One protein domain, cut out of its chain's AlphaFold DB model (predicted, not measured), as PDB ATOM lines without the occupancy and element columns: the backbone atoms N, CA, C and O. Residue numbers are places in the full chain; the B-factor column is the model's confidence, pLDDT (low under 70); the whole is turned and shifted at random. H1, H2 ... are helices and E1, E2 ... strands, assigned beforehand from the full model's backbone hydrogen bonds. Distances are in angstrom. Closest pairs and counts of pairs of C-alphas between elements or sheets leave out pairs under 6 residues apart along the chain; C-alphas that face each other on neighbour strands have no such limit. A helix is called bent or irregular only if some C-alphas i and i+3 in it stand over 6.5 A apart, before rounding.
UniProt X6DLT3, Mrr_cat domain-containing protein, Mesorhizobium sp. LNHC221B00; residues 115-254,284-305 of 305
ATOM      1  N   PHE A 115     237.661 213.776 228.733       48.75
ATOM      2  CA  PHE A 115     237.615 213.473 230.153       48.75
ATOM      3  C   PHE A 115     239.048 213.410 230.668       48.75
ATOM      4  O   PHE A 115     239.819 212.526 230.301       48.75
ATOM      5  N   ARG A 116     239.426 214.378 231.496       50.50
ATOM      6  CA  ARG A 116     240.638 214.268 232.300       50.50
ATOM      7  C   ARG A 116     240.200 214.084 233.731       50.50
ATOM      8  O   ARG A 116     239.501 214.940 234.271       50.50
ATOM      9  N   LEU A 117     240.630 212.977 234.324       53.69
ATOM     10  CA  LEU A 117     240.562 212.835 235.764       53.69
ATOM     11  C   LEU A 117     241.344 214.024 236.343       53.69
ATOM     12  O   LEU A 117     242.516 214.206 235.989       53.69
ATOM     13  N   PRO A 118     240.714 214.892 237.153       53.81
ATOM     14  CA  PRO A 118     241.476 215.856 237.939       53.81
ATOM     15  C   PRO A 118     242.459 215.079 238.826       53.81
ATOM     16  O   PRO A 118     242.298 213.865 238.958       53.81
ATOM     17  N   PRO A 119     243.448 215.730 239.465       56.44
ATOM     18  CA  PRO A 119     244.220 215.092 240.527       56.44
ATOM     19  C   PRO A 119     243.240 214.415 241.488       56.44
ATOM     20  O   PRO A 119     242.441 215.087 242.148       56.44
ATOM     21  N   ILE A 120     243.187 213.087 241.428       55.03
ATOM     22  CA  ILE A 120     242.091 212.328 242.011       55.03
ATOM     23  C   ILE A 120     242.219 212.467 243.516       55.03
ATOM     24  O   ILE A 120     243.258 212.144 244.088       55.03
ATOM     25  N   THR A 121     241.164 212.951 244.167       55.81
ATOM     26  CA  THR A 121     241.061 212.793 245.615       55.81
ATOM     27  C   THR A 121     240.652 211.352 245.861       55.81
ATOM     28  O   THR A 121     239.513 210.956 245.605       55.81
ATOM     29  N   VAL A 122     241.630 210.556 246.270       59.69
ATOM     30  CA  VAL A 122     241.427 209.163 246.634       59.69
ATOM     31  C   VAL A 122     240.924 209.132 248.068       59.69
ATOM     32  O   VAL A 122     241.535 209.723 248.960       59.69
ATOM     33  N   LEU A 123     239.801 208.462 248.295       55.03
ATOM     34  CA  LEU A 123     239.264 208.258 249.631       55.03
ATOM     35  C   LEU A 123     239.884 206.985 250.212       55.03
ATOM     36  O   LEU A 123     239.461 205.875 249.895       55.03
ATOM     37  N   ALA A 124     240.892 207.145 251.068       57.03
ATOM     38  CA  ALA A 124     241.327 206.067 251.946       57.03
ATOM     39  C   ALA A 124     240.221 205.804 252.984       57.03
ATOM     40  O   ALA A 124     239.708 206.742 253.593       57.03
ATOM     41  N   GLY A 125     239.819 204.545 253.162       53.47
ATOM     42  CA  GLY A 125     238.948 204.174 254.280       53.47
ATOM     43  C   GLY A 125     239.718 204.215 255.603       53.47
ATOM     44  O   GLY A 125     240.948 204.114 255.598       53.47
ATOM     45  N   ASP A 126     239.008 204.319 256.726       48.12
ATOM     46  CA  ASP A 126     239.620 204.255 258.057       48.12
ATOM     47  C   ASP A 126     240.495 202.997 258.198       48.12
ATOM     48  O   ASP A 126     240.055 201.884 257.913       48.12
ATOM     49  N   GLY A 127     241.755 203.185 258.603       54.28
ATOM     50  CA  GLY A 127     242.731 202.101 258.767       54.28
ATOM     51  C   GLY A 127     243.430 201.634 257.484       54.28
ATOM     52  O   GLY A 127     244.232 200.705 257.550       54.28
ATOM     53  N   SER A 128     243.177 202.264 256.331       57.31
ATOM     54  CA  SER A 128     243.904 201.926 255.098       57.31
ATOM     55  C   SER A 128     245.382 202.326 255.228       57.31
ATOM     56  O   SER A 128     245.664 203.450 255.659       57.31
ATOM     57  N   PRO A 129     246.339 201.459 254.849       57.84
ATOM     58  CA  PRO A 129     247.745 201.842 254.810       57.84
ATOM     59  C   PRO A 129     247.954 203.001 253.818       57.84
ATOM     60  O   PRO A 129     247.190 203.128 252.854       57.84
ATOM     61  N   PRO A 130     248.977 203.855 254.017       63.12
ATOM     62  CA  PRO A 130     249.333 204.863 253.026       63.12
ATOM     63  C   PRO A 130     249.586 204.190 251.672       63.12
ATOM     64  O   PRO A 130     250.177 203.112 251.616       63.12
ATOM     65  N   PHE A 131     249.128 204.821 250.586       61.88
ATOM     66  CA  PHE A 131     249.291 204.293 249.231       61.88
ATOM     67  C   PHE A 131     250.781 204.081 248.924       61.88
ATOM     68  O   PHE A 131     251.522 205.039 248.711       61.88
ATOM     69  N   VAL A 132     251.222 202.820 248.933       61.72
ATOM     70  CA  VAL A 132     252.600 202.426 248.586       61.72
ATOM     71  C   VAL A 132     252.801 202.457 247.066       61.72
ATOM     72  O   VAL A 132     253.909 202.663 246.579       61.72
ATOM     73  N   VAL A 133     251.708 202.296 246.316       65.12
ATOM     74  CA  VAL A 133     251.649 202.343 244.853       65.12
ATOM     75  C   VAL A 133     250.679 203.450 244.447       65.12
ATOM     76  O   VAL A 133     249.679 203.678 245.132       65.12
ATOM     77  N   GLN A 134     250.983 204.165 243.360       66.75
ATOM     78  CA  GLN A 134     250.045 205.142 242.809       66.75
ATOM     79  C   GLN A 134     248.760 204.430 242.374       66.75
ATOM     80  O   GLN A 134     248.858 203.464 241.620       66.75
ATOM     81  N   PRO A 135     247.584 204.900 242.814       67.75
ATOM     82  CA  PRO A 135     246.322 204.298 242.414       67.75
ATOM     83  C   PRO A 135     246.113 204.324 240.905       67.75
ATOM     84  O   PRO A 135     246.371 205.343 240.255       67.75
ATOM     85  N   GLU A 136     245.608 203.223 240.360       67.88
ATOM     86  CA  GLU A 136     245.265 203.124 238.949       67.88
ATOM     87  C   GLU A 136     243.785 203.439 238.741       67.88
ATOM     88  O   GLU A 136     242.897 202.800 239.301       67.88
ATOM     89  N   VAL A 137     243.511 204.414 237.870       67.56
ATOM     90  CA  VAL A 137     242.155 204.684 237.383       67.56
ATOM     91  C   VAL A 137     242.164 204.657 235.863       67.56
ATOM     92  O   VAL A 137     242.873 205.427 235.213       67.56
ATOM     93  N   ARG A 138     241.366 203.757 235.297       69.75
ATOM     94  CA  ARG A 138     241.249 203.502 233.862       69.75
ATOM     95  C   ARG A 138     239.902 204.016 233.368       69.75
ATOM     96  O   ARG A 138     238.857 203.688 233.923       69.75
ATOM     97  N   ASP A 139     239.929 204.822 232.310       72.94
ATOM     98  CA  ASP A 139     238.724 205.217 231.578       72.94
ATOM     99  C   ASP A 139     238.366 204.104 230.586       72.94
ATOM    100  O   ASP A 139     239.116 203.839 229.644       72.94
ATOM    101  N   LEU A 140     237.237 203.437 230.816       75.19
ATOM    102  CA  LEU A 140     236.723 202.375 229.951       75.19
ATOM    103  C   LEU A 140     235.785 202.915 228.853       75.19
ATOM    104  O   LEU A 140     235.225 202.137 228.080       75.19
ATOM    105  N   GLY A 141     235.619 204.237 228.753       68.56
ATOM    106  CA  GLY A 141     234.807 204.896 227.737       68.56
ATOM    107  C   GLY A 141     233.335 205.032 228.121       68.56
ATOM    108  O   GLY A 141     232.947 204.915 229.280       68.56
ATOM    109  N   GLU A 142     232.490 205.345 227.138       74.94
ATOM    110  CA  GLU A 142     231.061 205.570 227.364       74.94
ATOM    111  C   GLU A 142     230.233 204.308 227.136       74.94
ATOM    112  O   GLU A 142     230.375 203.632 226.119       74.94
ATOM    113  N   THR A 143     229.294 204.054 228.042       74.69
ATOM    114  CA  THR A 143     228.294 202.996 227.919       74.69
ATOM    115  C   THR A 143     226.896 203.527 228.214       74.69
ATOM    116  O   THR A 143     226.708 204.601 228.794       74.69
ATOM    117  N   ASP A 144     225.896 202.756 227.806       77.75
ATOM    118  CA  ASP A 144     224.534 202.962 228.262       77.75
ATOM    119  C   ASP A 144     224.375 202.483 229.699       77.75
ATOM    120  O   ASP A 144     224.762 201.377 230.075       77.75
ATOM    121  N   ALA A 145     223.766 203.342 230.496       78.44
ATOM    122  CA  ALA A 145     223.590 203.171 231.916       78.44
ATOM    123  C   ALA A 145     222.151 203.456 232.315       78.44
ATOM    124  O   ALA A 145     221.432 204.204 231.649       78.44
ATOM    125  N   HIS A 146     221.747 202.901 233.449       81.62
ATOM    126  CA  HIS A 146     220.444 203.151 234.041       81.62
ATOM    127  C   HIS A 146     220.637 203.975 235.306       81.62
ATOM    128  O   HIS A 146     221.410 203.607 236.188       81.62
ATOM    129  N   ARG A 147     219.944 205.109 235.390       83.38
ATOM    130  CA  ARG A 147     219.964 205.981 236.562       83.38
ATOM    131  C   ARG A 147     218.573 206.052 237.162       83.38
ATOM    132  O   ARG A 147     217.633 206.452 236.479       83.38
ATOM    133  N   VAL A 148     218.467 205.749 238.451       85.56
ATOM    134  CA  VAL A 148     217.286 206.103 239.242       85.56
ATOM    135  C   VAL A 148     217.228 207.624 239.344       85.56
ATOM    136  O   VAL A 148     218.177 208.258 239.805       85.56
ATOM    137  N   VAL A 149     216.144 208.217 238.853       87.06
ATOM    138  CA  VAL A 149     215.939 209.674 238.877       87.06
ATOM    139  C   VAL A 149     214.879 210.103 239.877       87.06
ATOM    140  O   VAL A 149     214.823 211.280 240.220       87.06
ATOM    141  N   ARG A 150     214.035 209.172 240.330       91.88
ATOM    142  CA  ARG A 150     213.005 209.430 241.332       91.88
ATOM    143  C   ARG A 150     212.610 208.133 242.020       91.88
ATOM    144  O   ARG A 150     212.427 207.114 241.356       91.88
ATOM    145  N   VAL A 151     212.434 208.210 243.334       95.75
ATOM    146  CA  VAL A 151     211.813 207.162 244.146       95.75
ATOM    147  C   VAL A 151     210.645 207.791 244.893       95.75
ATOM    148  O   VAL A 151     210.823 208.776 245.611       95.75
ATOM    149  N   THR A 152     209.462 207.221 244.713       97.75
ATOM    150  CA  THR A 152     208.223 207.662 245.352       97.75
ATOM    151  C   THR A 152     207.739 206.569 246.293       97.75
ATOM    152  O   THR A 152     207.542 205.426 245.879       97.75
ATOM    153  N   LEU A 153     207.511 206.931 247.551       97.81
ATOM    154  CA  LEU A 153     206.868 206.086 248.547       97.81
ATOM    155  C   LEU A 153     205.376 206.399 248.563       97.81
ATOM    156  O   LEU A 153     204.986 207.552 248.739       97.81
ATOM    157  N   GLU A 154     204.543 205.380 248.396       97.94
ATOM    158  CA  GLU A 154     203.097 205.473 248.571       97.94
ATOM    159  C   GLU A 154     202.707 204.773 249.867       97.94
ATOM    160  O   GLU A 154     202.929 203.574 250.019       97.94
ATOM    161  N   TYR A 155     202.138 205.519 250.806       97.69
ATOM    162  CA  TYR A 155     201.718 205.013 252.107       97.69
ATOM    163  C   TYR A 155     200.357 204.328 252.026       97.69
ATOM    164  O   TYR A 155     199.570 204.542 251.105       97.69
ATOM    165  N   ARG A 156     200.052 203.513 253.038       96.56
ATOM    166  CA  ARG A 156     198.774 202.794 253.140       96.56
ATOM    167  C   ARG A 156     197.547 203.710 253.201       96.56
ATOM    168  O   ARG A 156     196.464 203.286 252.813       96.56
ATOM    169  N   ASP A 157     197.712 204.947 253.661       95.19
ATOM    170  CA  ASP A 157     196.659 205.971 253.659       95.19
ATOM    171  C   ASP A 157     196.489 206.674 252.296       95.19
ATOM    172  O   ASP A 157     195.684 207.593 252.171       95.19
ATOM    173  N   GLY A 158     197.248 206.260 251.275       94.94
ATOM    174  CA  GLY A 158     197.235 206.828 249.927       94.94
ATOM    175  C   GLY A 158     198.111 208.070 249.755       94.94
ATOM    176  O   GLY A 158     198.276 208.544 248.628       94.94
ATOM    177  N   SER A 159     198.703 208.600 250.831       96.69
ATOM    178  CA  SER A 159     199.650 209.712 250.720       96.69
ATOM    179  C   SER A 159     200.924 209.279 249.987       96.69
ATOM    180  O   SER A 159     201.309 208.109 250.000       96.69
ATOM    181  N   LYS A 160     201.585 210.232 249.327       97.81
ATOM    182  CA  LYS A 160     202.824 209.992 248.580       97.81
ATOM    183  C   LYS A 160     203.921 210.927 249.058       97.81
ATOM    184  O   LYS A 160     203.655 212.100 249.312       97.81
ATOM    185  N   ALA A 161     205.144 210.423 249.128       96.88
ATOM    186  CA  ALA A 161     206.333 211.222 249.393       96.88
ATOM    187  C   ALA A 161     207.446 210.847 248.415       96.88
ATOM    188  O   ALA A 161     207.631 209.671 248.104       96.88
ATOM    189  N   ASN A 162     208.185 211.843 247.938       95.69
ATOM    190  CA  ASN A 162     209.354 211.618 247.096       95.69
ATOM    191  C   ASN A 162     210.608 211.627 247.964       95.69
ATOM    192  O   ASN A 162     210.736 212.456 248.866       95.69
ATOM    193  N   LEU A 163     211.552 210.746 247.651       93.94
ATOM    194  CA  LEU A 163     212.923 210.910 248.116       93.94
ATOM    195  C   LEU A 163     213.560 212.153 247.459       93.94
ATOM    196  O   LEU A 163     213.077 212.598 246.408       93.94
ATOM    197  N   PRO A 164     214.636 212.708 248.049       87.44
ATOM    198  CA  PRO A 164     215.407 213.781 247.423       87.44
ATOM    199  C   PRO A 164     215.887 213.386 246.023       87.44
ATOM    200  O   PRO A 164     216.193 212.224 245.760       87.44
ATOM    201  N   ASP A 165     215.961 214.364 245.125       79.69
ATOM    202  CA  ASP A 165     216.414 214.197 243.739       79.69
ATOM    203  C   ASP A 165     217.943 214.317 243.586       79.69
ATOM    204  O   ASP A 165     218.516 213.888 242.576       79.69
ATOM    205  N   GLU A 166     218.617 214.859 244.603       77.06
ATOM    206  CA  GLU A 166     220.072 214.902 244.696       77.06
ATOM    207  C   GLU A 166     220.630 213.482 244.963       77.06
ATOM    208  O   GLU A 166     220.236 212.836 245.940       77.06
ATOM    209  N   PRO A 167     221.532 212.950 244.109       75.31
ATOM    210  CA  PRO A 167     221.985 211.558 244.191       75.31
ATOM    211  C   PRO A 167     222.610 211.132 245.522       75.31
ATOM    212  O   PRO A 167     222.383 209.997 245.952       75.31
ATOM    213  N   SER A 168     223.406 211.990 246.168       72.81
ATOM    214  CA  SER A 168     224.088 211.639 247.420       72.81
ATOM    215  C   SER A 168     223.104 211.532 248.588       72.81
ATOM    216  O   SER A 168     223.142 210.556 249.341       72.81
ATOM    217  N   GLN A 169     222.144 212.453 248.669       80.06
ATOM    218  CA  GLN A 169     221.043 212.440 249.624       80.06
ATOM    219  C   GLN A 169     220.109 211.264 249.355       80.06
ATOM    220  O   GLN A 169     219.795 210.520 250.280       80.06
ATOM    221  N   MET A 170     219.715 211.024 248.102       86.81
ATOM    222  CA  MET A 170     218.899 209.858 247.754       86.81
ATOM    223  C   MET A 170     219.585 208.562 248.198       86.81
ATOM    224  O   MET A 170     218.967 207.732 248.859       86.81
ATOM    225  N   THR A 171     220.881 208.416 247.906       84.19
ATOM    226  CA  THR A 171     221.687 207.262 248.335       84.19
ATOM    227  C   THR A 171     221.740 207.144 249.857       84.19
ATOM    228  O   THR A 171     221.602 206.041 250.389       84.19
ATOM    229  N   TYR A 172     221.908 208.261 250.570       86.50
ATOM    230  CA  TYR A 172     221.877 208.298 252.030       86.50
ATOM    231  C   TYR A 172     220.534 207.799 252.579       86.50
ATOM    232  O   TYR A 172     220.528 206.858 253.370       86.50
ATOM    233  N   TYR A 173     219.404 208.347 252.119       91.62
ATOM    234  CA  TYR A 173     218.079 207.923 252.585       91.62
ATOM    235  C   TYR A 173     217.785 206.473 252.222       91.62
ATOM    236  O   TYR A 173     217.300 205.740 253.078       91.62
ATOM    237  N   LEU A 174     218.122 206.017 251.015       92.75
ATOM    238  CA  LEU A 174     217.951 204.612 250.639       92.75
ATOM    239  C   LEU A 174     218.723 203.678 251.582       92.75
ATOM    240  O   LEU A 174     218.187 202.666 252.020       92.75
ATOM    241  N   ARG A 175     219.963 204.028 251.942       91.94
ATOM    242  CA  ARG A 175     220.810 203.200 252.819       91.94
ATOM    243  C   ARG A 175     220.447 203.290 254.300       91.94
ATOM    244  O   ARG A 175     220.665 202.327 255.024       91.94
ATOM    245  N   LYS A 176     219.996 204.453 254.773       93.94
ATOM    246  CA  LYS A 176     219.772 204.722 256.204       93.94
ATOM    247  C   LYS A 176     218.319 204.586 256.639       93.94
ATOM    248  O   LYS A 176     218.065 204.478 257.834       93.94
ATOM    249  N   THR A 177     217.379 204.554 255.699       95.56
ATOM    250  CA  THR A 177     215.984 204.237 256.008       95.56
ATOM    251  C   THR A 177     215.883 202.765 256.349       95.56
ATOM    252  O   THR A 177     216.140 201.906 255.506       95.56
ATOM    253  N   SER A 178     215.520 202.502 257.597       95.69
ATOM    254  CA  SER A 178     215.392 201.155 258.133       95.69
ATOM    255  C   SER A 178     214.001 200.608 257.834       95.69
ATOM    256  O   SER A 178     213.004 201.326 257.945       95.69
ATOM    257  N   MET A 179     213.938 199.338 257.457       94.06
ATOM    258  CA  MET A 179     212.708 198.576 257.269       94.06
ATOM    259  C   MET A 179     212.538 197.584 258.427       94.06
ATOM    260  O   MET A 179     213.439 197.394 259.252       94.06
ATOM    261  N   GLU A 180     211.375 196.937 258.493       82.38
ATOM    262  CA  GLU A 180     211.182 195.762 259.350       82.38
ATOM    263  C   GLU A 180     212.309 194.735 259.096       82.38
ATOM    264  O   GLU A 180     212.761 194.571 257.963       82.38
ATOM    265  N   GLU A 181     212.796 194.085 260.160       79.38
ATOM    266  CA  GLU A 181     213.901 193.100 260.130       79.38
ATOM    267  C   GLU A 181     215.321 193.679 259.936       79.38
ATOM    268  O   GLU A 181     216.281 192.925 259.809       79.38
ATOM    269  N   GLY A 182     215.492 195.008 259.975       81.56
ATOM    270  CA  GLY A 182     216.818 195.652 259.952       81.56
ATOM    271  C   GLY A 182     217.434 195.810 258.558       81.56
ATOM    272  O   GLY A 182     218.555 196.303 258.435       81.56
ATOM    273  N   SER A 183     216.690 195.437 257.517       90.69
ATOM    274  CA  SER A 183     217.028 195.699 256.115       90.69
ATOM    275  C   SER A 183     216.881 197.185 255.766       90.69
ATOM    276  O   SER A 183     216.159 197.939 256.427       90.69
ATOM    277  N   SER A 184     217.575 197.631 254.720       93.56
ATOM    278  CA  SER A 184     217.527 199.021 254.244       93.56
ATOM    279  C   SER A 184     216.558 199.211 253.075       93.56
ATOM    280  O   SER A 184     216.389 198.318 252.249       93.56
ATOM    281  N   LEU A 185     215.973 200.406 252.931       93.25
ATOM    282  CA  LEU A 185     215.104 200.739 251.786       93.25
ATOM    283  C   LEU A 185     215.788 200.506 250.425       93.25
ATOM    284  O   LEU A 185     215.121 200.193 249.436       93.25
ATOM    285  N   LEU A 186     217.119 200.610 250.377       91.56
ATOM    286  CA  LEU A 186     217.925 200.284 249.205       91.56
ATOM    287  C   LEU A 186     217.677 198.853 248.716       91.56
ATOM    288  O   LEU A 186     217.557 198.656 247.514       91.56
ATOM    289  N   GLU A 187     217.533 197.876 249.610       89.75
ATOM    290  CA  GLU A 187     217.313 196.469 249.241       89.75
ATOM    291  C   GLU A 187     215.971 196.244 248.533       89.75
ATOM    292  O   GLU A 187     215.838 195.319 247.737       89.75
ATOM    293  N   ALA A 188     214.981 197.112 248.765       90.25
ATOM    294  CA  ALA A 188     213.707 197.077 248.051       90.25
ATOM    295  C   ALA A 188     213.773 197.778 246.681       90.25
ATOM    296  O   ALA A 188     213.058 197.404 245.750       90.25
ATOM    297  N   VAL A 189     214.622 198.803 246.549       89.62
ATOM    298  CA  VAL A 189     214.750 199.627 245.334       89.62
ATOM    299  C   VAL A 189     215.750 199.042 244.338       89.62
ATOM    300  O   VAL A 189     215.507 199.091 243.133       89.62
ATOM    301  N   ASP A 190     216.854 198.470 244.810       86.44
ATOM    302  CA  ASP A 190     217.957 197.991 243.975       86.44
ATOM    303  C   ASP A 190     217.538 196.904 242.966       86.44
ATOM    304  O   ASP A 190     217.870 197.033 241.783       86.44
ATOM    305  N   PRO A 191     216.692 195.914 243.327       86.81
ATOM    306  CA  PRO A 191     216.173 194.954 242.355       86.81
ATOM    307  C   PRO A 191     215.322 195.610 241.267       86.81
ATOM    308  O   PRO A 191     215.293 195.123 240.139       86.81
ATOM    309  N   LEU A 192     214.639 196.721 241.570       83.56
ATOM    310  CA  LEU A 192     213.884 197.480 240.575       83.56
ATOM    311  C   LEU A 192     214.806 198.304 239.687       83.56
ATOM    312  O   LEU A 192     214.496 198.467 238.516       83.56
ATOM    313  N   ALA A 193     215.915 198.823 240.205       79.94
ATOM    314  CA  ALA A 193     216.865 199.619 239.434       79.94
ATOM    315  C   ALA A 193     217.746 198.757 238.512       79.94
ATOM    316  O   ALA A 193     218.056 199.168 237.394       79.94
ATOM    317  N   SER A 194     218.105 197.554 238.962       77.12
ATOM    318  CA  SER A 194     219.121 196.707 238.331       77.12
ATOM    319  C   SER A 194     218.651 195.924 237.106       77.12
ATOM    320  O   SER A 194     219.489 195.492 236.315       77.12
ATOM    321  N   GLN A 195     217.343 195.731 236.885       76.12
ATOM    322  CA  GLN A 195     216.921 195.001 235.682       76.12
ATOM    323  C   GLN A 195     217.062 195.914 234.450       76.12
ATOM    324  O   GLN A 195     216.418 196.971 234.407       76.12
ATOM    325  N   PRO A 196     217.836 195.526 233.426       70.69
ATOM    326  CA  PRO A 196     217.984 196.330 232.219       70.69
ATOM    327  C   PRO A 196     216.635 196.509 231.509       70.69
ATOM    328  O   PRO A 196     215.754 195.650 231.600       70.69
ATOM    329  N   PHE A 197     216.460 197.622 230.792       79.88
ATOM    330  CA  PHE A 197     215.325 197.793 229.888       79.88
ATOM    331  C   PHE A 197     215.799 198.255 228.512       79.88
ATOM    332  O   PHE A 197     216.601 199.173 228.372       79.88
ATOM    333  N   THR A 198     215.328 197.566 227.478       69.19
ATOM    334  CA  THR A 198     215.828 197.713 226.104       69.19
ATOM    335  C   THR A 198     215.149 198.839 225.331       69.19
ATOM    336  O   THR A 198     215.770 199.416 224.440       69.19
ATOM    337  N   ASN A 199     213.911 199.194 225.690       69.31
ATOM    338  CA  ASN A 199     213.083 200.131 224.931       69.31
ATOM    339  C   ASN A 199     212.745 201.393 225.732       69.31
ATOM    340  O   ASN A 199     212.249 201.311 226.852       69.31
ATOM    341  N   GLY A 200     212.935 202.556 225.104       73.69
ATOM    342  CA  GLY A 200     212.576 203.861 225.661       73.69
ATOM    343  C   GLY A 200     213.725 204.590 226.364       73.69
ATOM    344  O   GLY A 200     214.817 204.061 226.556       73.69
ATOM    345  N   THR A 201     213.477 205.852 226.718       79.75
ATOM    346  CA  THR A 201     214.424 206.723 227.442       79.75
ATOM    347  C   THR A 201     214.159 206.759 228.947       79.75
ATOM    348  O   THR A 201     215.039 207.143 229.718       79.75
ATOM    349  N   SER A 202     212.962 206.348 229.371       86.69
ATOM    350  CA  SER A 202     212.528 206.299 230.764       86.69
ATOM    351  C   SER A 202     211.624 205.093 230.993       86.69
ATOM    352  O   SER A 202     210.836 204.732 230.116       86.69
ATOM    353  N   LEU A 203     211.722 204.504 232.177       89.75
ATOM    354  CA  LEU A 203     210.888 203.416 232.652       89.75
ATOM    355  C   LEU A 203     210.455 203.716 234.085       89.75
ATOM    356  O   LEU A 203     211.275 204.079 234.923       89.75
ATOM    357  N   VAL A 204     209.174 203.519 234.374       92.94
ATOM    358  CA  VAL A 204     208.653 203.555 235.740       92.94
ATOM    359  C   VAL A 204     208.351 202.128 236.169       92.94
ATOM    360  O   VAL A 204     207.609 201.416 235.492       92.94
ATOM    361  N   ARG A 205     208.936 201.703 237.286       93.25
ATOM    362  CA  ARG A 205     208.656 200.415 237.923       93.25
ATOM    363  C   ARG A 205     207.960 200.644 239.242       93.25
ATOM    364  O   ARG A 205     208.293 201.572 239.967       93.25
ATOM    365  N   ARG A 206     207.014 199.772 239.563       95.06
ATOM    366  CA  ARG A 206     206.269 199.823 240.815       95.06
ATOM    367  C   ARG A 206     206.275 198.451 241.462       95.06
ATOM    368  O   ARG A 206     206.030 197.459 240.781       95.06
ATOM    369  N   VAL A 207     206.512 198.412 242.766       94.00
ATOM    370  CA  VAL A 207     206.419 197.194 243.574       94.00
ATOM    371  C   VAL A 207     205.463 197.418 244.734       94.00
ATOM    372  O   VAL A 207     205.459 198.482 245.355       94.00
ATOM    373  N   VAL A 208     204.640 196.412 245.017       94.44
ATOM    374  CA  VAL A 208     203.869 196.359 246.260       94.44
ATOM    375  C   VAL A 208     204.844 196.021 247.379       94.44
ATOM    376  O   VAL A 208     205.584 195.047 247.277       94.44
ATOM    377  N   PHE A 209     204.871 196.848 248.416       92.56
ATOM    378  CA  PHE A 209     205.881 196.780 249.464       92.56
ATOM    379  C   PHE A 209     205.266 196.329 250.792       92.56
ATOM    380  O   PHE A 209     205.617 195.273 251.306       92.56
ATOM    381  N   GLY A 210     204.277 197.068 251.299       92.12
ATOM    382  CA  GLY A 210     203.437 196.673 252.434       92.12
ATOM    383  C   GLY A 210     204.120 196.641 253.805       92.12
ATOM    384  O   GLY A 210     203.541 196.068 254.722       92.12
ATOM    385  N   ARG A 211     205.311 197.231 253.967       94.69
ATOM    386  CA  ARG A 211     206.090 197.197 255.221       94.69
ATOM    387  C   ARG A 211     206.248 198.587 255.827       94.69
ATOM    388  O   ARG A 211     206.156 199.598 255.121       94.69
ATOM    389  N   SER A 212     206.499 198.645 257.131       95.19
ATOM    390  CA  SER A 212     206.880 199.885 257.803       95.19
ATOM    391  C   SER A 212     208.293 200.320 257.412       95.19
ATOM    392  O   SER A 212     209.215 199.504 257.341       95.19
ATOM    393  N   VAL A 213     208.461 201.620 257.179       96.06
ATOM    394  CA  VAL A 213     209.765 202.263 256.989       96.06
ATOM    395  C   VAL A 213     209.978 203.321 258.062       96.06
ATOM    396  O   VAL A 213     209.041 204.018 258.458       96.06
ATOM    397  N   THR A 214     211.220 203.455 258.515       97.00
ATOM    398  CA  THR A 214     211.661 204.499 259.444       97.00
ATOM    399  C   THR A 214     212.847 205.236 258.820       97.00
ATOM    400  O   THR A 214     213.933 204.654 258.730       97.00
ATOM    401  N   PRO A 215     212.661 206.472 258.327       96.25
ATOM    402  CA  PRO A 215     213.756 207.258 257.776       96.25
ATOM    403  C   PRO A 215     214.748 207.702 258.862       96.25
ATOM    404  O   PRO A 215     214.404 207.706 260.045       96.25
ATOM    405  N   PRO A 216     215.972 208.108 258.475       93.81
ATOM    406  CA  PRO A 216     216.949 208.674 259.409       93.81
ATOM    407  C   PRO A 216     216.468 209.978 260.072       93.81
ATOM    408  O   PRO A 216     216.875 210.285 261.189       93.81
ATOM    409  N   ASP A 217     215.589 210.724 259.401       94.25
ATOM    410  CA  ASP A 217     214.916 211.928 259.888       94.25
ATOM    411  C   ASP A 217     213.599 212.144 259.114       94.25
ATOM    412  O   ASP A 217     213.318 211.440 258.147       94.25
ATOM    413  N   ASN A 218     212.789 213.127 259.518       91.62
ATOM    414  CA  ASN A 218     211.480 213.393 258.907       91.62
ATOM    415  C   ASN A 218     211.480 214.558 257.895       91.62
ATOM    416  O   ASN A 218     210.434 215.170 257.680       91.62
ATOM    417  N   TYR A 219     212.628 214.917 257.305       90.50
ATOM    418  CA  TYR A 219     212.712 216.092 256.428       90.50
ATOM    419  C   TYR A 219     212.020 215.876 255.072       90.50
ATOM    420  O   TYR A 219     211.236 216.718 254.639       90.50
ATOM    421  N   PHE A 220     212.273 214.742 254.405       90.69
ATOM    422  CA  PHE A 220     211.674 214.442 253.092       90.69
ATOM    423  C   PHE A 220     210.430 213.560 253.176       90.69
ATOM    424  O   PHE A 220     209.511 213.694 252.368       90.69
ATOM    425  N   PHE A 221     210.395 212.636 254.133       93.62
ATOM    426  CA  PHE A 221     209.269 211.735 254.326       93.62
ATOM    427  C   PHE A 221     209.204 211.251 255.772       93.62
ATOM    428  O   PHE A 221     210.165 211.376 256.519       93.62
ATOM    429  N   ARG A 222     208.040 210.738 256.171       95.12
ATOM    430  CA  ARG A 222     207.741 210.322 257.546       95.12
ATOM    431  C   ARG A 222     207.888 208.815 257.722       95.12
ATOM    432  O   ARG A 222     207.761 208.064 256.759       95.12
ATOM    433  N   SER A 223     208.040 208.358 258.960       96.56
ATOM    434  CA  SER A 223     207.845 206.940 259.276       96.56
ATOM    435  C   SER A 223     206.411 206.490 258.975       96.56
ATOM    436  O   SER A 223     205.456 207.249 259.165       96.56
ATOM    437  N   GLY A 224     206.240 205.241 258.548       95.94
ATOM    438  CA  GLY A 224     204.915 204.655 258.351       95.94
ATOM    439  C   GLY A 224     204.906 203.439 257.435       95.94
ATOM    440  O   GLY A 224     205.921 203.063 256.855       95.94
ATOM    441  N   VAL A 225     203.727 202.833 257.288       96.81
ATOM    442  CA  VAL A 225     203.530 201.671 256.412       96.81
ATOM    443  C   VAL A 225     203.442 202.130 254.959       96.81
ATOM    444  O   VAL A 225     202.469 202.778 254.559       96.81
ATOM    445  N   VAL A 226     204.451 201.764 254.171       97.12
ATOM    446  CA  VAL A 226     204.523 202.034 252.734       97.12
ATOM    447  C   VAL A 226     203.834 200.892 251.995       97.12
ATOM    448  O   VAL A 226     204.254 199.742 252.061       97.12
ATOM    449  N   ALA A 227     202.750 201.196 251.289       97.12
ATOM    450  CA  ALA A 227     201.997 200.241 250.486       97.12
ATOM    451  C   ALA A 227     202.730 199.878 249.188       97.12
ATOM    452  O   ALA A 227     202.732 198.712 248.794       97.12
ATOM    453  N   ALA A 228     203.371 200.850 248.536       97.56
ATOM    454  CA  ALA A 228     204.098 200.622 247.294       97.56
ATOM    455  C   ALA A 228     205.281 201.578 247.129       97.56
ATOM    456  O   ALA A 228     205.273 202.696 247.642       97.56
ATOM    457  N   ILE A 229     206.271 201.134 246.360       97.06
ATOM    458  CA  ILE A 229     207.412 201.948 245.944       97.06
ATOM    459  C   ILE A 229     207.371 202.064 244.425       97.06
ATOM    460  O   ILE A 229     207.240 201.062 243.721       97.06
ATOM    461  N   GLU A 230     207.479 203.288 243.924       97.06
ATOM    462  CA  GLU A 230     207.607 203.589 242.504       97.06
ATOM    463  C   GLU A 230     208.997 204.164 242.227       97.06
ATOM    464  O   GLU A 230     209.452 205.074 242.915       97.06
ATOM    465  N   VAL A 231     209.675 203.630 241.218       94.88
ATOM    466  CA  VAL A 231     211.031 204.011 240.825       94.88
ATOM    467  C   VAL A 231     211.001 204.430 239.365       94.88
ATOM    468  O   VAL A 231     210.660 203.634 238.490       94.88
ATOM    469  N   GLU A 232     211.372 205.675 239.091       92.75
ATOM    470  CA  GLU A 232     211.615 206.151 237.733       92.75
ATOM    471  C   GLU A 232     213.098 206.003 237.405       92.75
ATOM    472  O   GLU A 232     213.972 206.504 238.119       92.75
ATOM    473  N   ILE A 233     213.373 205.335 236.292       89.19
ATOM    474  CA  ILE A 233     214.707 204.997 235.821       89.19
ATOM    475  C   ILE A 233     214.865 205.585 234.428       89.19
ATOM    476  O   ILE A 233     214.049 205.329 233.546       89.19
ATOM    477  N   LYS A 234     215.932 206.348 234.201       86.12
ATOM    478  CA  LYS A 234     216.272 206.874 232.877       86.12
ATOM    479  C   LYS A 234     217.511 206.202 232.331       86.12
ATOM    480  O   LYS A 234     218.470 205.962 233.065       86.12
ATOM    481  N   ARG A 235     217.492 205.948 231.024       81.50
ATOM    482  CA  ARG A 235     218.695 205.566 230.290       81.50
ATOM    483  C   ARG A 235     219.553 206.811 230.111       81.50
ATOM    484  O   ARG A 235     219.068 207.839 229.636       81.50
ATOM    485  N   ILE A 236     220.809 206.721 230.511       76.81
ATOM    486  CA  ILE A 236     221.797 207.785 230.363       76.81
ATOM    487  C   ILE A 236     223.034 207.235 229.659       76.81
ATOM    488  O   ILE A 236     223.337 206.049 229.754       76.81
ATOM    489  N   ARG A 237     223.772 208.114 228.986       75.25
ATOM    490  CA  ARG A 237     225.152 207.837 228.584       75.25
ATOM    491  C   ARG A 237     226.044 208.134 229.780       75.25
ATOM    492  O   ARG A 237     226.063 209.269 230.259       75.25
ATOM    493  N   ALA A 238     226.718 207.111 230.281       72.12
ATOM    494  CA  ALA A 238     227.641 207.210 231.400       72.12
ATOM    495  C   ALA A 238     229.053 206.861 230.944       72.12
ATOM    496  O   ALA A 238     229.227 206.022 230.063       72.12
ATOM    497  N   ARG A 239     230.059 207.476 231.559       70.19
ATOM    498  CA  ARG A 239     231.459 207.092 231.351       70.19
ATOM    499  C   ARG A 239     231.851 206.052 232.396       70.19
ATOM    500  O   ARG A 239     231.565 206.240 233.569       70.19
ATOM    501  N   VAL A 240     232.443 204.936 232.012       73.12
ATOM    502  CA  VAL A 240     232.808 203.886 232.968       73.12
ATOM    503  C   VAL A 240     234.244 204.097 233.407       73.12
ATOM    504  O   VAL A 240     235.134 204.229 232.573       73.12
ATOM    505  N   LEU A 241     234.458 204.131 234.717       72.25
ATOM    506  CA  LEU A 241     235.785 204.165 235.310       72.25
ATOM    507  C   LEU A 241     236.025 202.850 236.045       72.25
ATOM    508  O   LEU A 241     235.178 202.401 236.816       72.25
ATOM    509  N   ASP A 242     237.182 202.255 235.814       72.25
ATOM    510  CA  ASP A 242     237.691 201.127 236.588       72.25
ATOM    511  C   ASP A 242     238.817 201.645 237.475       72.25
ATOM    512  O   ASP A 242     239.693 202.373 237.007       72.25
ATOM    513  N   ALA A 243     238.742 201.361 238.769       68.44
ATOM    514  CA  ALA A 243     239.683 201.882 239.748       68.44
ATOM    515  C   ALA A 243     239.952 200.841 240.829       68.44
ATOM    516  O   ALA A 243     239.026 200.191 241.316       68.44
ATOM    517  N   ASP A 244     241.209 200.748 241.257       68.12
ATOM    518  CA  ASP A 244     241.624 199.943 242.411       68.12
ATOM    519  C   ASP A 244     241.385 200.658 243.758       68.12
ATOM    520  O   ASP A 244     241.571 200.083 244.834       68.12
ATOM    521  N   VAL A 245     240.918 201.910 243.708       67.94
ATOM    522  CA  VAL A 245     240.672 202.775 244.866       67.94
ATOM    523  C   VAL A 245     239.331 203.498 244.811       67.94
ATOM    524  O   VAL A 245     238.698 203.638 243.763       67.94
ATOM    525  N   ARG A 246     238.892 204.028 245.967       62.12
ATOM    526  CA  ARG A 246     237.677 204.854 246.037       62.12
ATOM    527  C   ARG A 246     238.003 206.241 245.515       62.12
ATOM    528  O   ARG A 246     238.869 206.926 246.052       62.12
ATOM    529  N   VAL A 247     237.276 206.651 244.488       60.88
ATOM    530  CA  VAL A 247     237.463 207.928 243.801       60.88
ATOM    531  C   VAL A 247     236.349 208.882 244.232       60.88
ATOM    532  O   VAL A 247     235.172 208.543 244.102       60.88
ATOM    533  N   GLU A 248     236.692 210.078 244.710       61.12
ATOM    534  CA  GLU A 248     235.694 211.126 244.943       61.12
ATOM    535  C   GLU A 248     235.277 211.759 243.606       61.12
ATOM    536  O   GLU A 248     235.955 212.630 243.052       61.12
ATOM    537  N   LEU A 249     234.147 211.303 243.063       57.28
ATOM    538  CA  LEU A 249     233.672 211.721 241.745       57.28
ATOM    539  C   LEU A 249     233.142 213.158 241.706       57.28
ATOM    540  O   LEU A 249     233.065 213.722 240.620       57.28
ATOM    541  N   SER A 250     232.833 213.798 242.842       54.44
ATOM    542  CA  SER A 250     232.450 215.222 242.830       54.44
ATOM    543  C   SER A 250     233.590 216.146 242.374       54.44
ATOM    544  O   SER A 250     233.344 217.278 241.948       54.44
ATOM    545  N   ALA A 251     234.842 215.671 242.417       53.62
ATOM    546  CA  ALA A 251     235.984 216.379 241.846       53.62
ATOM    547  C   ALA A 251     235.956 216.363 240.308       53.62
ATOM    548  O   ALA A 251     236.398 217.323 239.667       53.62
ATOM    549  N   VAL A 252     235.403 215.299 239.718       56.62
ATOM    550  CA  VAL A 252     235.288 215.101 238.276       56.62
ATOM    551  C   VAL A 252     234.232 216.057 237.734       56.62
ATOM    552  O   VAL A 252     233.032 215.799 237.729       56.62
ATOM    553  N   SER A 253     234.692 217.210 237.279       57.91
ATOM    554  CA  SER A 253     233.840 218.233 236.690       57.91
ATOM    555  C   SER A 253     234.301 218.463 235.268       57.91
ATOM    556  O   SER A 253     235.489 218.666 235.010       57.91
ATOM    557  N   ALA A 254     233.359 218.411 234.328       62.94
ATOM    558  CA  ALA A 254     233.660 218.749 232.956       62.94
ATOM    559  C   ALA A 254     234.268 220.153 232.901       62.94
ATOM    560  O   ALA A 254     233.996 221.046 233.718       62.94
ATOM    561  N   GLU A 284     225.447 230.869 249.018       25.30
ATOM    562  CA  GLU A 284     224.839 229.576 249.331       25.30
ATOM    563  C   GLU A 284     225.040 228.620 248.155       25.30
ATOM    564  O   GLU A 284     224.879 228.977 246.986       25.30
ATOM    565  N   ASN A 285     225.496 227.419 248.504       29.94
ATOM    566  CA  ASN A 285     225.918 226.335 247.627       29.94
ATOM    567  C   ASN A 285     224.890 226.050 246.522       29.94
ATOM    568  O   ASN A 285     223.879 225.393 246.754       29.94
ATOM    569  N   SER A 286     225.169 226.490 245.295       22.69
ATOM    570  CA  SER A 286     224.357 226.134 244.131       22.69
ATOM    571  C   SER A 286     224.932 224.906 243.424       22.69
ATOM    572  O   SER A 286     225.939 224.976 242.720       22.69
ATOM    573  N   ILE A 287     224.234 223.799 243.657       30.44
ATOM    574  CA  ILE A 287     224.308 222.465 243.059       30.44
ATOM    575  C   ILE A 287     224.035 222.528 241.551       30.44
ATOM    576  O   ILE A 287     222.950 222.949 241.167       30.44
ATOM    577  N   PHE A 288     224.958 222.032 240.716       26.41
ATOM    578  CA  PHE A 288     224.667 221.562 239.352       26.41
ATOM    579  C   PHE A 288     225.667 220.469 238.933       26.41
ATOM    580  O   PHE A 288     226.754 220.758 238.441       26.41
ATOM    581  N   SER A 289     225.288 219.198 239.096       26.62
ATOM    582  CA  SER A 289     225.938 218.056 238.438       26.62
ATOM    583  C   SER A 289     225.059 217.577 237.276       26.62
ATOM    584  O   SER A 289     224.308 216.606 237.384       26.62
ATOM    585  N   THR A 290     225.116 218.281 236.151       31.97
ATOM    586  CA  THR A 290     224.606 217.768 234.868       31.97
ATOM    587  C   THR A 290     225.761 217.694 233.887       31.97
ATOM    588  O   THR A 290     225.924 218.535 233.012       31.97
ATOM    589  N   ILE A 291     226.593 216.679 234.105       32.06
ATOM    590  CA  ILE A 291     227.655 216.169 233.232       32.06
ATOM    591  C   ILE A 291     227.488 214.638 233.277       32.06
ATOM    592  O   ILE A 291     227.093 214.141 234.337       32.06
ATOM    593  N   PRO A 292     227.690 213.890 232.173       30.80
ATOM    594  CA  PRO A 292     227.475 212.441 232.112       30.80
ATOM    595  C   PRO A 292     228.108 211.743 233.315       30.80
ATOM    596  O   PRO A 292     229.306 211.858 233.563       30.80
ATOM    597  N   PHE A 293     227.259 211.078 234.099       38.53
ATOM    598  CA  PHE A 293     227.655 210.423 235.339       38.53
ATOM    599  C   PHE A 293     228.655 209.317 235.025       38.53
ATOM    600  O   PHE A 293     228.495 208.608 234.032       38.53
ATOM    601  N   ALA A 294     229.677 209.175 235.864       32.59
ATOM    602  CA  ALA A 294     230.565 208.036 235.774       32.59
ATOM    603  C   ALA A 294     229.947 206.828 236.499       32.59
ATOM    604  O   ALA A 294     229.444 206.982 237.612       32.59
ATOM    605  N   ILE A 295     229.975 205.640 235.893       39.19
ATOM    606  CA  ILE A 295     229.759 204.375 236.611       39.19
ATOM    607  C   ILE A 295     231.135 203.865 237.023       39.19
ATOM    608  O   ILE A 295     231.988 203.686 236.159       39.19
ATOM    609  N   ILE A 296     231.344 203.604 238.313       37.53
ATOM    610  CA  ILE A 296     232.527 202.869 238.769       37.53
ATOM    611  C   ILE A 296     232.147 201.404 238.927       37.53
ATOM    612  O   ILE A 296     231.296 201.066 239.753       37.53
ATOM    613  N   THR A 297     232.781 200.535 238.148       28.81
ATOM    614  CA  THR A 297     232.747 199.090 238.382       28.81
ATOM    615  C   THR A 297     233.919 198.714 239.275       28.81
ATOM    616  O   THR A 297     235.056 199.046 238.969       28.81
ATOM    617  N   TRP A 298     233.636 198.037 240.387       29.86
ATOM    618  CA  TRP A 298     234.645 197.566 241.333       29.86
ATOM    619  C   TRP A 298     235.045 196.133 241.000       29.86
ATOM    620  O   TRP A 298     234.209 195.231 241.080       29.86
ATOM    621  N   THR A 299     236.314 195.898 240.674       25.72
ATOM    622  CA  THR A 299     236.884 194.546 240.693       25.72
ATOM    623  C   THR A 299     237.491 194.253 242.071       25.72
ATOM    624  O   THR A 299     238.078 195.115 242.716       25.72
ATOM    625  N   ARG A 300     237.219 193.042 242.575       26.86
ATOM    626  CA  ARG A 300     237.474 192.556 243.944       26.86
ATOM    627  C   ARG A 300     238.856 192.933 244.498       26.86
ATOM    628  O   ARG A 300     239.867 192.614 243.883       26.86
ATOM    629  N   TRP A 301     238.877 193.405 245.747       26.34
ATOM    630  CA  TRP A 301     239.974 193.090 246.666       26.34
ATOM    631  C   TRP A 301     240.027 191.565 246.805       26.34
ATOM    632  O   TRP A 301     239.083 190.950 247.305       26.34
ATOM    633  N   SER A 302     241.089 190.946 246.299       25.52
ATOM    634  CA  SER A 302     241.413 189.570 246.649       25.52
ATOM    635  C   SER A 302     241.741 189.520 248.136       25.52
ATOM    636  O   SER A 302     242.611 190.248 248.610       25.52
ATOM    637  N   GLU A 303     241.040 188.651 248.856       27.91
ATOM    638  CA  GLU A 303     241.453 188.135 250.154       27.91
ATOM    639  C   GLU A 303     242.866 187.560 250.023       27.91
ATOM    640  O   GLU A 303     243.058 186.444 249.542       27.91
ATOM    641  N   THR A 304     243.878 188.347 250.366       28.25
ATOM    642  CA  THR A 304     245.213 187.855 250.713       28.25
ATOM    643  C   THR A 304     245.956 188.964 251.451       28.25
ATOM    644  O   THR A 304     246.475 189.886 250.826       28.25
ATOM    645  N   ILE A 305     245.903 188.942 252.785       30.61
ATOM    646  CA  ILE A 305     246.991 188.578 253.719       30.61
ATOM    647  C   ILE A 305     246.333 188.280 255.071       30.61
ATOM    648  O   ILE A 305     245.483 189.092 255.499       30.61
TER     649      ILE A 305
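This is residues 115 to 254 and 284 to 305 of the 305 residues of the protein "Mrr_cat domain-containing protein" of Mesorhizobium sp. LNHC221B00 (UniProt X6DLT3). Two long strands, E1 and E4, run side by side as the spine of a long, bent and twisted sheet; E3 lines E4 near one end and the short E5 lines it near the other, while the small E2 borders E1. Two short helices, H1 and H2, are packed together by the half of the sheet that holds E3, and H2 packs on E4, E3 and E1. The printed part has 162 residues, with the named elements in the order E1, E2, H1, H2, E3, E4, E5; the branched sheet is antiparallel but for E4 and E5, which are parallel. The class is mixed, helices and strands, with 79 residues in named elements, under half. It is only just compact, close to loose, with a radius of gyration of the C-alphas of 18.2 A and spans of 55 by 40 by 39 A.

E4, residues 224 to 243, has E1, residues 137 to 155, on one side, antiparallel at 170 degrees, with N 145 and O 236 2.8 A apart. On the other side are E3, residues 202 to 214, and E5, residues 294 to 297. E3 and E4 form a hairpin, with N 205 and O 231 at 2.9 A; E5 is parallel to E4, with N 295 and O 239 at 2.9 A. E2, residues 160 to 162, forms a hairpin with E1, with N 153 and O 161 at 2.8 A. H2, residues 185 to 194, is on the sheet at a height of 7.0 A, over E4; the closest C-alphas of the two are those of Ala 193 and Ile 233, 6.8 A apart. H1, residues 167 to 176, is on the opposite face at a height of 6.2 A, over none of the strands. H1 and H2 touch, opposite ways at a steep tilt of 53 degrees, with the closest C-alphas, Leu 174 and Leu 186, at 4.6 A. Every O i to N i+4 pair of H1 is within hydrogen-bond range, against 4 of 6 in H2.

E1 begins at C-alpha 137 (242.155, 204.684, 237.383), spans 43.0 A and bends by 91 degrees at residue 140. E2 spans 6.9 A, H1 14.0 A and H2 14.6 A; H2 is only just irregular, with C-alphas 188 and 191 6.6 A apart. E3 spans 28.7 A and E4 39.5 A, and they bend by 96 degrees at 211 and 95 degrees at 239. E5 spans 9.6 A and ends at C-alpha 297 (232.747, 199.090, 238.382).

The C-alphas farthest apart, Val 132 and Asp 157, are 56.3 A apart. Residues 255 to 283 are not printed, and C-alphas 254 and 284 are 21.5 A apart across this cut. Of the links printed whole, none is long. In this model 61 residues are under pLDDT 70, among them 115 to 138, 243 to 254 and 284 to 305.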